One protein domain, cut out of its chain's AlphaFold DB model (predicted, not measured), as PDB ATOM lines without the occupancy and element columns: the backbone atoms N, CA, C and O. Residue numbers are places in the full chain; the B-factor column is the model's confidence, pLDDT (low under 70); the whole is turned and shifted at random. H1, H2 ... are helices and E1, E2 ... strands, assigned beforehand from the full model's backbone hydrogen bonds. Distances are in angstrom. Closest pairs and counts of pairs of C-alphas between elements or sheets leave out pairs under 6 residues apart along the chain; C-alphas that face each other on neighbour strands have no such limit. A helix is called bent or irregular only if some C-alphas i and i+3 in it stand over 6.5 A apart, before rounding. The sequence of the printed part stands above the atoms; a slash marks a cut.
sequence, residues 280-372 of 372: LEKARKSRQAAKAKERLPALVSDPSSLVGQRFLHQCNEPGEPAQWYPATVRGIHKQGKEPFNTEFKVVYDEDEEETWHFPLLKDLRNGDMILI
ATOM      1  N   LEU A 280       3.350 -83.483 156.963       84.50
ATOM      2  CA  LEU A 280       2.688 -82.187 156.907       84.50
ATOM      3  C   LEU A 280       2.368 -81.776 155.462       84.50
ATOM      4  O   LEU A 280       1.231 -81.413 155.158       84.50
ATOM      5  N   GLU A 281       3.322 -81.919 154.546       86.88
ATOM      6  CA  GLU A 281       3.105 -81.680 153.115       86.88
ATOM      7  C   GLU A 281       2.050 -82.616 152.532       86.88
ATOM      8  O   GLU A 281       1.126 -82.161 151.856       86.88
ATOM      9  N   LYS A 282       2.108 -83.910 152.864       85.81
ATOM     10  CA  LYS A 282       1.093 -84.882 152.448       85.81
ATOM     11  C   LYS A 282      -0.300 -84.491 152.944       85.81
ATOM     12  O   LYS A 282      -1.265 -84.582 152.185       85.81
ATOM     13  N   ALA A 283      -0.416 -84.034 154.192       84.00
ATOM     14  CA  ALA A 283      -1.682 -83.550 154.733       84.00
ATOM     15  C   ALA A 283      -2.179 -82.305 153.979       84.00
ATOM     16  O   ALA A 283      -3.349 -82.257 153.603       84.00
ATOM     17  N   ARG A 284      -1.303 -81.333 153.690       86.75
ATOM     18  CA  ARG A 284      -1.630 -80.136 152.892       86.75
ATOM     19  C   ARG A 284      -2.109 -80.490 151.480       86.75
ATOM     20  O   ARG A 284      -3.173 -80.027 151.079       86.75
ATOM     21  N   LYS A 285      -1.384 -81.349 150.755       86.81
ATOM     22  CA  LYS A 285      -1.765 -81.806 149.405       86.81
ATOM     23  C   LYS A 285      -3.089 -82.565 149.419       86.81
ATOM     24  O   LYS A 285      -3.958 -82.305 148.598       86.81
ATOM     25  N   SER A 286      -3.297 -83.424 150.417       85.00
ATOM     26  CA  SER A 286      -4.571 -84.124 150.613       85.00
ATOM     27  C   SER A 286      -5.752 -83.158 150.801       85.00
ATOM     28  O   SER A 286      -6.828 -83.398 150.254       85.00
ATOM     29  N   ARG A 287      -5.554 -82.035 151.510       82.75
ATOM     30  CA  ARG A 287      -6.569 -80.971 151.648       82.75
ATOM     31  C   ARG A 287      -6.868 -80.268 150.331       82.75
ATOM     32  O   ARG A 287      -8.033 -80.115 149.981       82.75
ATOM     33  N   GLN A 288      -5.827 -79.890 149.596       86.69
ATOM     34  CA  GLN A 288      -5.976 -79.266 148.283       86.69
ATOM     35  C   GLN A 288      -6.719 -80.191 147.309       86.69
ATOM     36  O   GLN A 288      -7.646 -79.751 146.634       86.69
ATOM     37  N   ALA A 289      -6.401 -81.488 147.311       87.06
ATOM     38  CA  ALA A 289      -7.095 -82.484 146.498       87.06
ATOM     39  C   ALA A 289      -8.572 -82.624 146.900       87.06
ATOM     40  O   ALA A 289      -9.449 -82.687 146.043       87.06
ATOM     41  N   ALA A 290      -8.875 -82.626 148.204       85.56
ATOM     42  CA  ALA A 290     -10.253 -82.672 148.691       85.56
ATOM     43  C   ALA A 290     -11.070 -81.447 148.253       85.56
ATOM     44  O   ALA A 290     -12.212 -81.606 147.829       85.56
ATOM     45  N   LYS A 291     -10.485 -80.246 148.287       84.19
ATOM     46  CA  LYS A 291     -11.148 -79.037 147.783       84.19
ATOM     47  C   LYS A 291     -11.293 -79.051 146.262       84.19
ATOM     48  O   LYS A 291     -12.345 -78.690 145.744       84.19
ATOM     49  N   ALA A 292     -10.278 -79.504 145.529       86.88
ATOM     50  CA  ALA A 292     -10.356 -79.617 144.075       86.88
ATOM     51  C   ALA A 292     -11.515 -80.541 143.638       86.88
ATOM     52  O   ALA A 292     -12.200 -80.244 142.657       86.88
ATOM     53  N   LYS A 293     -11.820 -81.590 144.420       88.31
ATOM     54  CA  LYS A 293     -12.994 -82.460 144.209       88.31
ATOM     55  C   LYS A 293     -14.336 -81.732 144.304       88.31
ATOM     56  O   LYS A 293     -15.288 -82.187 143.677       88.31
ATOM     57  N   GLU A 294     -14.445 -80.612 145.017       86.50
ATOM     58  CA  GLU A 294     -15.694 -79.832 145.064       86.50
ATOM     59  C   GLU A 294     -16.052 -79.238 143.693       86.50
ATOM     60  O   GLU A 294     -17.230 -79.052 143.392       86.50
ATOM     61  N   ARG A 295     -15.058 -79.005 142.822       85.19
ATOM     62  CA  ARG A 295     -15.266 -78.534 141.440       85.19
ATOM     63  C   ARG A 295     -15.668 -79.657 140.479       85.19
ATOM     64  O   ARG A 295     -16.104 -79.372 139.367       85.19
ATOM     65  N   LEU A 296     -15.560 -80.922 140.897       88.88
ATOM     66  CA  LEU A 296     -15.808 -82.089 140.048       88.88
ATOM     67  C   LEU A 296     -17.202 -82.086 139.387       88.88
ATOM     68  O   LEU A 296     -17.253 -82.347 138.190       88.88
ATOM     69  N   PRO A 297     -18.323 -81.759 140.068       89.62
ATOM     70  CA  PRO A 297     -19.641 -81.761 139.426       89.62
ATOM     71  C   PRO A 297     -19.749 -80.774 138.253       89.62
ATOM     72  O   PRO A 297     -20.352 -81.094 137.228       89.62
ATOM     73  N   ALA A 298     -19.124 -79.597 138.377       88.69
ATOM     74  CA  ALA A 298     -19.096 -78.598 137.313       88.69
ATOM     75  C   ALA A 298     -18.244 -79.074 136.124       88.69
ATOM     76  O   ALA A 298     -18.681 -78.988 134.982       88.69
ATOM     77  N   LEU A 299     -17.075 -79.657 136.400       88.75
ATOM     78  CA  LEU A 299     -16.151 -80.164 135.376       88.75
ATOM     79  C   LEU A 299     -16.669 -81.419 134.658       88.75
ATOM     80  O   LEU A 299     -16.350 -81.650 133.500       88.75
ATOM     81  N   VAL A 300     -17.477 -82.240 135.332       89.19
ATOM     82  CA  VAL A 300     -18.167 -83.379 134.704       89.19
ATOM     83  C   VAL A 300     -19.266 -82.897 133.754       89.19
ATOM     84  O   VAL A 300     -19.511 -83.545 132.740       89.19
ATOM     85  N   SER A 301     -19.909 -81.771 134.076       89.25
ATOM     86  CA  SER A 301     -20.956 -81.167 133.244       89.25
ATOM     87  C   SER A 301     -20.377 -80.455 132.018       89.25
ATOM     88  O   SER A 301     -20.945 -80.560 130.935       89.25
ATOM     89  N   ASP A 302     -19.233 -79.781 132.170       89.50
ATOM     90  CA  ASP A 302     -18.469 -79.187 131.068       89.50
ATOM     91  C   ASP A 302     -16.971 -79.542 131.163       89.50
ATOM     92  O   ASP A 302     -16.184 -78.795 131.757       89.50
ATOM     93  N   PRO A 303     -16.546 -80.666 130.552       87.94
ATOM     94  CA  PRO A 303     -15.146 -81.092 130.544       87.94
ATOM     95  C   PRO A 303     -14.199 -80.112 129.840       87.94
ATOM     96  O   PRO A 303     -13.003 -80.100 130.130       87.94
ATOM     97  N   SER A 304     -14.707 -79.274 128.931       88.75
ATOM     98  CA  SER A 304     -13.885 -78.331 128.160       88.75
ATOM     99  C   SER A 304     -13.326 -77.210 129.032       88.75
ATOM    100  O   SER A 304     -12.245 -76.699 128.752       88.75
ATOM    101  N   SER A 305     -14.009 -76.883 130.132       89.75
ATOM    102  CA  SER A 305     -13.564 -75.889 131.116       89.75
ATOM    103  C   SER A 305     -12.240 -76.240 131.815       89.75
ATOM    104  O   SER A 305     -11.612 -75.371 132.424       89.75
ATOM    105  N   LEU A 306     -11.795 -77.499 131.715       90.06
ATOM    106  CA  LEU A 306     -10.502 -77.956 132.222       90.06
ATOM    107  C   LEU A 306      -9.332 -77.549 131.309       90.06
ATOM    108  O   LEU A 306      -8.188 -77.513 131.754       90.06
ATOM    109  N   VAL A 307      -9.594 -77.249 130.033       91.94
ATOM    110  CA  VAL A 307      -8.559 -76.878 129.060       91.94
ATOM    111  C   VAL A 307      -7.971 -75.508 129.405       91.94
ATOM    112  O   VAL A 307      -8.693 -74.555 129.679       91.94
ATOM    113  N   GLY A 308      -6.643 -75.413 129.396       90.25
ATOM    114  CA  GLY A 308      -5.885 -74.218 129.771       90.25
ATOM    115  C   GLY A 308      -5.644 -74.066 131.276       90.25
ATOM    116  O   GLY A 308      -4.925 -73.154 131.677       90.25
ATOM    117  N   GLN A 309      -6.206 -74.941 132.115       92.62
ATOM    118  CA  GLN A 309      -5.987 -74.904 133.561       92.62
ATOM    119  C   GLN A 309      -4.633 -75.520 133.935       92.62
ATOM    120  O   GLN A 309      -4.198 -76.514 133.340       92.62
ATOM    121  N   ARG A 310      -3.998 -74.952 134.968       93.19
ATOM    122  CA  ARG A 310      -2.832 -75.544 135.633       93.19
ATOM    123  C   ARG A 310      -3.273 -76.464 136.760       93.19
ATOM    124  O   ARG A 310      -4.273 -76.225 137.438       93.19
ATOM    125  N   PHE A 311      -2.509 -77.524 136.967       92.81
ATOM    126  CA  PHE A 311      -2.788 -78.502 138.002       92.81
ATOM    127  C   PHE A 311      -1.510 -79.181 138.488       92.81
ATOM    128  O   PHE A 311      -0.458 -79.079 137.867       92.81
ATOM    129  N   LEU A 312      -1.610 -79.877 139.616       92.81
ATOM    130  CA  LEU A 312      -0.615 -80.833 140.076       92.81
ATOM    131  C   LEU A 312      -1.158 -82.239 139.870       92.81
ATOM    132  O   LEU A 312      -2.296 -82.516 140.259       92.81
ATOM    133  N   HIS A 313      -0.331 -83.121 139.330       91.25
ATOM    134  CA  HIS A 313      -0.650 -84.527 139.138       91.25
ATOM    135  C   HIS A 313       0.223 -85.394 140.039       91.25
ATOM    136  O   HIS A 313       1.444 -85.246 140.059       91.25
ATOM    137  N   GLN A 314      -0.397 -86.295 140.790       90.69
ATOM    138  CA  GLN A 314       0.299 -87.280 141.593       90.69
ATOM    139  C   GLN A 314       0.657 -88.487 140.726       90.69
ATOM    140  O   GLN A 314      -0.199 -89.316 140.423       90.69
ATOM    141  N   CYS A 315       1.933 -88.607 140.369       83.50
ATOM    142  CA  CYS A 315       2.432 -89.749 139.613       83.50
ATOM    143  C   CYS A 315       3.092 -90.762 140.558       83.50
ATOM    144  O   CYS A 315       3.804 -90.402 141.499       83.50
ATOM    145  N   ASN A 316       2.811 -92.044 140.319       79.62
ATOM    146  CA  ASN A 316       3.365 -93.166 141.074       79.62
ATOM    147  C   ASN A 316       4.269 -93.976 140.148       79.62
ATOM    148  O   ASN A 316       3.794 -94.895 139.475       79.62
ATOM    149  N   GLU A 317       5.555 -93.647 140.112       74.31
ATOM    150  CA  GLU A 317       6.507 -94.451 139.357       74.31
ATOM    151  C   GLU A 317       6.840 -95.757 140.098       74.31
ATOM    152  O   GLU A 317       6.934 -95.781 141.334       74.31
ATOM    153  N   PRO A 318       6.988 -96.889 139.387       66.88
ATOM    154  CA  PRO A 318       7.290 -98.169 140.013       66.88
ATOM    155  C   PRO A 318       8.630 -98.140 140.762       66.88
ATOM    156  O   PRO A 318       9.696 -98.210 140.163       66.88
ATOM    157  N   GLY A 319       8.569 -98.123 142.094       65.62
ATOM    158  CA  GLY A 319       9.756 -98.140 142.958       65.62
ATOM    159  C   GLY A 319      10.086 -96.792 143.595       65.62
ATOM    160  O   GLY A 319      10.870 -96.767 144.544       65.62
ATOM    161  N   GLU A 320       9.425 -95.718 143.170       72.56
ATOM    162  CA  GLU A 320       9.603 -94.379 143.724       72.56
ATOM    163  C   GLU A 320       8.420 -93.958 144.610       72.56
ATOM    164  O   GLU A 320       7.298 -94.464 144.470       72.56
ATOM    165  N   PRO A 321       8.640 -93.063 145.591       72.12
ATOM    166  CA  PRO A 321       7.539 -92.460 146.326       72.12
ATOM    167  C   PRO A 321       6.674 -91.611 145.387       72.12
ATOM    168  O   PRO A 321       7.182 -90.959 144.486       72.12
ATOM    169  N   ALA A 322       5.368 -91.579 145.643       81.12
ATOM    170  CA  ALA A 322       4.426 -90.741 144.907       81.12
ATOM    171  C   ALA A 322       4.844 -89.260 144.937       81.12
ATOM    172  O   ALA A 322       4.929 -88.681 146.028       81.12
ATOM    173  N   GLN A 323       5.037 -88.647 143.772       84.81
ATOM    174  CA  GLN A 323       5.439 -87.243 143.642       84.81
ATOM    175  C   GLN A 323       4.379 -86.427 142.901       84.81
ATOM    176  O   GLN A 323       3.570 -86.965 142.148       84.81
ATOM    177  N   TRP A 324       4.340 -85.124 143.188       89.44
ATOM    178  CA  TRP A 324       3.384 -84.185 142.602       89.44
ATOM    179  C   TRP A 324       4.081 -83.333 141.551       89.44
ATOM    180  O   TRP A 324       4.912 -82.503 141.912       89.44
ATOM    181  N   TYR A 325       3.675 -83.482 140.296       89.88
ATOM    182  CA  TYR A 325       4.257 -82.769 139.164       89.88
ATOM    183  C   TYR A 325       3.314 -81.666 138.682       89.88
ATOM    184  O   TYR A 325       2.119 -81.928 138.501       89.88
ATOM    185  N   PRO A 326       3.799 -80.429 138.503       91.56
ATOM    186  CA  PRO A 326       3.008 -79.356 137.926       91.56
ATOM    187  C   PRO A 326       2.851 -79.544 136.415       91.56
ATOM    188  O   PRO A 326       3.787 -79.915 135.709       91.56
ATOM    189  N   ALA A 327       1.633 -79.318 135.935       92.50
ATOM    190  CA  ALA A 327       1.264 -79.540 134.549       92.50
ATOM    191  C   ALA A 327       0.158 -78.590 134.088       92.50
ATOM    192  O   ALA A 327      -0.573 -77.993 134.888       92.50
ATOM    193  N   THR A 328      -0.001 -78.492 132.769       93.88
ATOM    194  CA  THR A 328      -1.038 -77.692 132.115       93.88
ATOM    195  C   THR A 328      -1.843 -78.541 131.139       93.88
ATOM    196  O   THR A 328      -1.292 -79.303 130.340       93.88
ATOM    197  N   VAL A 329      -3.169 -78.388 131.161       94.19
ATOM    198  CA  VAL A 329      -4.054 -79.043 130.191       94.19
ATOM    199  C   VAL A 329      -4.057 -78.251 128.885       94.19
ATOM    200  O   VAL A 329      -4.518 -77.113 128.848       94.19
ATOM    201  N   ARG A 330      -3.588 -78.843 127.787       92.25
ATOM    202  CA  ARG A 330      -3.540 -78.188 126.465       92.25
ATOM    203  C   ARG A 330      -4.813 -78.364 125.646       92.25
ATOM    204  O   ARG A 330      -5.115 -77.530 124.801       92.25
ATOM    205  N   GLY A 331      -5.561 -79.439 125.871       92.19
ATOM    206  CA  GLY A 331      -6.772 -79.720 125.105       92.19
ATOM    207  C   GLY A 331      -7.383 -81.071 125.435       92.19
ATOM    208  O   GLY A 331      -6.877 -81.806 126.279       92.19
ATOM    209  N   ILE A 332      -8.459 -81.417 124.738       92.12
ATOM    210  CA  ILE A 332      -9.072 -82.745 124.816       92.12
ATOM    211  C   ILE A 332      -8.432 -83.624 123.735       92.12
ATOM    212  O   ILE A 332      -8.393 -83.243 122.566       92.12
ATOM    213  N   HIS A 333      -7.889 -84.779 124.127       90.06
ATOM    214  CA  HIS A 333      -7.363 -85.775 123.191       90.06
ATOM    215  C   HIS A 333      -8.506 -86.616 122.619       90.06
ATOM    216  O   HIS A 333      -8.639 -86.745 121.403       90.06
ATOM    217  N   LYS A 334      -9.358 -87.153 123.501       89.38
ATOM    218  CA  LYS A 334     -10.443 -88.064 123.130       89.38
ATOM    219  C   LYS A 334     -11.636 -87.899 124.061       89.38
ATOM    220  O   LYS A 334     -11.502 -88.030 125.274       89.38
ATOM    221  N   GLN A 335     -12.816 -87.663 123.491       87.44
ATOM    222  CA  GLN A 335     -14.066 -87.667 124.252       87.44
ATOM    223  C   GLN A 335     -14.534 -89.102 124.501       87.44
ATOM    224  O   GLN A 335     -14.730 -89.885 123.569       87.44
ATOM    225  N   GLY A 336     -14.691 -89.451 125.778       80.94
ATOM    226  CA  GLY A 336     -15.264 -90.726 126.193       80.94
ATOM    227  C   GLY A 336     -16.792 -90.702 126.129       80.94
ATOM    228  O   GLY A 336     -17.410 -89.646 126.221       80.94
ATOM    229  N   LYS A 337     -17.425 -91.881 126.029       79.19
ATOM    230  CA  LYS A 337     -18.893 -92.011 126.164       79.19
ATOM    231  C   LYS A 337     -19.393 -91.583 127.549       79.19
ATOM    232  O   LYS A 337     -20.523 -91.136 127.685       79.19
ATOM    233  N   GLU A 338     -18.543 -91.737 128.562       84.69
ATOM    234  CA  GLU A 338     -18.754 -91.206 129.904       84.69
ATOM    235  C   GLU A 338     -17.759 -90.065 130.151       84.69
ATOM    236  O   GLU A 338     -16.593 -90.205 129.757       84.69
ATOM    237  N   PRO A 339     -18.152 -88.990 130.861       82.06
ATOM    238  CA  PRO A 339     -17.274 -87.848 131.122       82.06
ATOM    239  C   PRO A 339     -15.935 -88.253 131.752       82.06
ATOM    240  O   PRO A 339     -14.888 -87.779 131.329       82.06
ATOM    241  N   PHE A 340     -15.948 -89.211 132.686       87.06
ATOM    242  CA  PHE A 340     -14.752 -89.710 133.379       87.06
ATOM    243  C   PHE A 340     -13.748 -90.454 132.488       87.06
ATOM    244  O   PHE A 340     -12.605 -90.630 132.899       87.06
ATOM    245  N   ASN A 341     -14.160 -90.879 131.291       87.94
ATOM    246  CA  ASN A 341     -13.300 -91.554 130.318       87.94
ATOM    247  C   ASN A 341     -12.783 -90.589 129.237       87.94
ATOM    248  O   ASN A 341     -12.227 -91.033 128.236       87.94
ATOM    249  N   THR A 342     -13.012 -89.283 129.402       89.06
ATOM    250  CA  THR A 342     -12.447 -88.252 128.526       89.06
ATOM    251  C   THR A 342     -10.965 -88.089 128.827       89.06
ATOM    252  O   THR A 342     -10.588 -87.822 129.967       89.06
ATOM    253  N   GLU A 343     -10.135 -88.239 127.799       92.69
ATOM    254  CA  GLU A 343      -8.686 -88.090 127.887       92.69
ATOM    255  C   GLU A 343      -8.275 -86.677 127.482       92.69
ATOM    256  O   GLU A 343      -8.704 -86.146 126.451       92.69
ATOM    257  N   PHE A 344      -7.403 -86.082 128.287       93.69
ATOM    258  CA  PHE A 344      -6.894 -84.731 128.104       93.69
ATOM    259  C   PHE A 344      -5.426 -84.759 127.702       93.69
ATOM    260  O   PHE A 344      -4.661 -85.587 128.190       93.69
ATOM    261  N   LYS A 345      -5.033 -83.828 126.831       93.19
ATOM    262  CA  LYS A 345      -3.636 -83.555 126.487       93.19
ATOM    263  C   LYS A 345      -3.000 -82.745 127.610       93.19
ATOM    264  O   LYS A 345      -3.471 -81.646 127.907       93.19
ATOM    265  N   VAL A 346      -1.944 -83.279 128.198       91.75
ATOM    266  CA  VAL A 346      -1.233 -82.718 129.347       91.75
ATOM    267  C   VAL A 346       0.215 -82.475 128.960       91.75
ATOM    268  O   VAL A 346       0.817 -83.320 128.308       91.75
ATOM    269  N   VAL A 347       0.754 -81.336 129.375       91.06
ATOM    270  CA  VAL A 347       2.182 -81.020 129.272       91.06
ATOM    271  C   VAL A 347       2.676 -80.704 130.677       91.06
ATOM    272  O   VAL A 347       2.046 -79.892 131.365       91.06
ATOM    273  N   TYR A 348       3.736 -81.379 131.111       89.94
ATOM    274  CA  TYR A 348       4.385 -81.116 132.395       89.94
ATOM    275  C   TYR A 348       5.389 -79.979 132.247       89.94
ATOM    276  O   TYR A 348       5.960 -79.798 131.177       89.94
ATOM    277  N   ASP A 349       5.605 -79.222 133.321       87.38
ATOM    278  CA  ASP A 349       6.548 -78.096 133.283       87.38
ATOM    279  C   ASP A 349       8.011 -78.564 133.140       87.38
ATOM    280  O   ASP A 349       8.856 -77.800 132.686       87.38
ATOM    281  N   GLU A 350       8.319 -79.801 133.540       81.94
ATOM    282  CA  GLU A 350       9.668 -80.378 133.430       81.94
ATOM    283  C   GLU A 350       9.992 -80.828 131.996       81.94
ATOM    284  O   GLU A 350      11.145 -80.733 131.584       81.94
ATOM    285  N   ASP A 351       8.972 -81.211 131.218       78.00
ATOM    286  CA  ASP A 351       9.102 -81.757 129.863       78.00
ATOM    287  C   ASP A 351       8.089 -81.091 128.915       78.00
ATOM    288  O   ASP A 351       7.075 -81.674 128.518       78.00
ATOM    289  N   GLU A 352       8.354 -79.832 128.549       75.75
ATOM    290  CA  GLU A 352       7.432 -79.011 127.746       75.75
ATOM    291  C   GLU A 352       7.217 -79.526 126.307       75.75
ATOM    292  O   GLU A 352       6.225 -79.173 125.659       75.75
ATOM    293  N   GLU A 353       8.134 -80.354 125.802       76.62
ATOM    294  CA  GLU A 353       8.089 -80.924 124.451       76.62
ATOM    295  C   GLU A 353       7.212 -82.184 124.368       76.62
ATOM    296  O   GLU A 353       6.707 -82.521 123.292       76.62
ATOM    297  N   GLU A 354       6.975 -82.863 125.496       82.88
ATOM    298  CA  GLU A 354       6.249 -84.129 125.529       82.88
ATOM    299  C   GLU A 354       4.788 -83.934 125.954       82.88
ATOM    300  O   GLU A 354       4.454 -83.316 126.968       82.88
ATOM    301  N   THR A 355       3.868 -84.466 125.144       87.50
ATOM    302  CA  THR A 355       2.432 -84.401 125.429       87.50
ATOM    303  C   THR A 355       1.919 -85.757 125.875       87.50
ATOM    304  O   THR A 355       1.902 -86.717 125.109       87.50
ATOM    305  N   TRP A 356       1.373 -85.792 127.082       89.62
ATOM    306  CA  TRP A 356       0.800 -86.979 127.696       89.62
ATOM    307  C   TRP A 356      -0.728 -86.975 127.616       89.62
ATOM    308  O   TRP A 356      -1.359 -85.932 127.396       89.62
ATOM    309  N   HIS A 357      -1.351 -88.144 127.770       91.44
ATOM    310  CA  HIS A 357      -2.804 -88.308 127.693       91.44
ATOM    311  C   HIS A 357      -3.336 -89.012 128.939       91.44
ATOM    312  O   HIS A 357      -2.998 -90.167 129.187       91.44
ATOM    313  N   PHE A 358      -4.179 -88.321 129.713       91.00
ATOM    314  CA  PHE A 358      -4.711 -88.849 130.975       91.00
ATOM    315  C   PHE A 358      -6.216 -88.593 131.139       91.00
ATOM    316  O   PHE A 358      -6.718 -87.545 130.710       91.00
ATOM    317  N   PRO A 359      -6.956 -89.512 131.789       92.06
ATOM    318  CA  PRO A 359      -8.354 -89.317 132.162       92.06
ATOM    319  C   PRO A 359      -8.483 -88.445 133.427       92.06
ATOM    320  O   PRO A 359      -8.938 -88.899 134.477       92.06
ATOM    321  N   LEU A 360      -8.135 -87.159 133.319       91.50
ATOM    322  CA  LEU A 360      -7.967 -86.247 134.463       91.50
ATOM    323  C   LEU A 360      -9.185 -86.118 135.391       91.50
ATOM    324  O   LEU A 360      -9.035 -85.901 136.589       91.50
ATOM    325  N   LEU A 361     -10.411 -86.276 134.880       90.69
ATOM    326  CA  LEU A 361     -11.615 -86.243 135.724       90.69
ATOM    327  C   LEU A 361     -11.682 -87.435 136.691       90.69
ATOM    328  O   LEU A 361     -12.227 -87.324 137.795       90.69
ATOM    329  N   LYS A 362     -11.122 -88.581 136.295       91.44
ATOM    330  CA  LYS A 362     -10.971 -89.755 137.155       91.44
ATOM    331  C   LYS A 362      -9.882 -89.518 138.199       91.44
ATOM    332  O   LYS A 362     -10.106 -89.823 139.370       91.44
ATOM    333  N   ASP A 363      -8.774 -88.904 137.801       90.69
ATOM    334  CA  ASP A 363      -7.649 -88.595 138.692       90.69
ATOM    335  C   ASP A 363      -8.059 -87.550 139.746       90.69
ATOM    336  O   ASP A 363      -7.827 -87.730 140.944       90.69
ATOM    337  N   LEU A 364      -8.832 -86.533 139.349       90.38
ATOM    338  CA  LEU A 364      -9.457 -85.571 140.260       90.38
ATOM    339  C   LEU A 364     -10.398 -86.255 141.258       90.38
ATOM    340  O   LEU A 364     -10.349 -85.971 142.455       90.38
ATOM    341  N   ARG A 365     -11.227 -87.203 140.802       89.62
ATOM    342  CA  ARG A 365     -12.124 -87.977 141.677       89.62
ATOM    343  C   ARG A 365     -11.350 -88.816 142.694       89.62
ATOM    344  O   ARG A 365     -11.746 -88.874 143.866       89.62
ATOM    345  N   ASN A 366     -10.262 -89.451 142.275       89.19
ATOM    346  CA  ASN A 366      -9.411 -90.255 143.151       89.19
ATOM    347  C   ASN A 366      -8.628 -89.376 144.134       89.19
ATOM    348  O   ASN A 366      -8.474 -89.737 145.301       89.19
ATOM    349  N   GLY A 367      -8.351 -88.127 143.759       87.12
ATOM    350  CA  GLY A 367      -7.557 -87.184 144.546       87.12
ATOM    351  C   GLY A 367      -6.086 -87.200 144.157       87.12
ATOM    352  O   GLY A 367      -5.270 -86.719 144.933       87.12
ATOM    353  N   ASP A 368      -5.795 -87.726 142.971       90.12
ATOM    354  CA  ASP A 368      -4.475 -87.764 142.353       90.12
ATOM    355  C   ASP A 368      -4.226 -86.479 141.532       90.12
ATOM    356  O   ASP A 368      -3.141 -86.267 141.014       90.12
ATOM    357  N   MET A 369      -5.210 -85.575 141.438       91.25
ATOM    358  CA  MET A 369      -5.105 -84.285 140.750       91.25
ATOM    359  C   MET A 369      -5.530 -83.133 141.673       91.25
ATOM    360  O   MET A 369      -6.554 -83.216 142.357       91.25
ATOM    361  N   ILE A 370      -4.770 -82.035 141.662       91.06
ATOM    362  CA  ILE A 370      -5.082 -80.779 142.361       91.06
ATOM    363  C   ILE A 370      -5.117 -79.651 141.335       91.06
ATOM    364  O   ILE A 370      -4.109 -79.385 140.695       91.06
ATOM    365  N   LEU A 371      -6.241 -78.951 141.209       88.75
ATOM    366  CA  LEU A 371      -6.316 -77.731 140.398       88.75
ATOM    367  C   LEU A 371      -5.674 -76.562 141.156       88.75
ATOM    368  O   LEU A 371      -5.975 -76.389 142.339       88.75
ATOM    369  N   ILE A 372      -4.805 -75.805 140.479       84.19
ATOM    370  CA  ILE A 372      -4.091 -74.644 141.044       84.19
ATOM    371  C   ILE A 372      -4.872 -73.359 140.781       84.19
ATOM    372  O   ILE A 372      -5.389 -73.202 139.651       84.19
TER     373      ILE A 372
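This is residues 280 to 372 of the 372 residues of an uncharacterized protein of Capitella teleta (UniProt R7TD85). A strongly twisted sheet of five strands curls round the short helix H3, while the long helix H1 passes by the sheet's E5 edge and packs on E5 and H3. The small helix H2 follows H1 and sits close to E2. The printed part has 93 residues, in the order H1 H2 E1 E2 E3 E4 H3 E5, class mixed; the sheet, E4 E3 E2 E1 E5, is antiparallel throughout. It is compact, with a radius of gyration of the C-alphas of 12.7 A and spans of 36 by 31 by 22 A.

The strands are E1, residues 310 to 315, 15.7 A; E2, 323 to 334, 26.0 A, which bends by 86 degrees at residue 331; E3, 343 to 348, 15.5 A; E4, 356 to 358; and E5, 369 to 371, ending at C-alpha 371 (-6.316, -77.731, 140.398). H1, residues 280 to 301, 33.5 A, starts at C-alpha 280 (2.688, -82.187, 156.907); it has a kink of 45 degrees near residue 295 and is irregular, with C-alphas 294 and 297 7.1 A apart. H2 is residues 303 to 306 and H3 residues 360 to 366.

E1 to E4 form a meander, each strand the antiparallel neighbour of the one before, in three hairpins. N 313 and O 325 are 2.8 A apart between E1 and E2, N 345 and O 331 2.8 A between E2 and E3, N 346 and O 356 2.8 A between E3 and E4, and N 312 and O 370 2.8 A between E1 and E5. H1 is on the sheet, over E1 and E5; its closest C-alphas to E5 are Ala 289 and Ile 370, 4.9 A. H1 and H3 touch, closest at the C-alphas of Lys 293 and Arg 365, 6.1 A, at a steep tilt of 56 degrees, opposite ways. H2 and H3 are on the same face of the sheet. In H3 every O i to N i+4 pair is within hydrogen-bond range, in H1 13 of 18, and H2 is too short for one.

The C-alphas of Leu 280 and Lys 337, the two farthest apart, are 38.8 A apart. The printed part has no cut and no long link. Its mean pLDDT is 87.2; residues 318 to 319 are under 70.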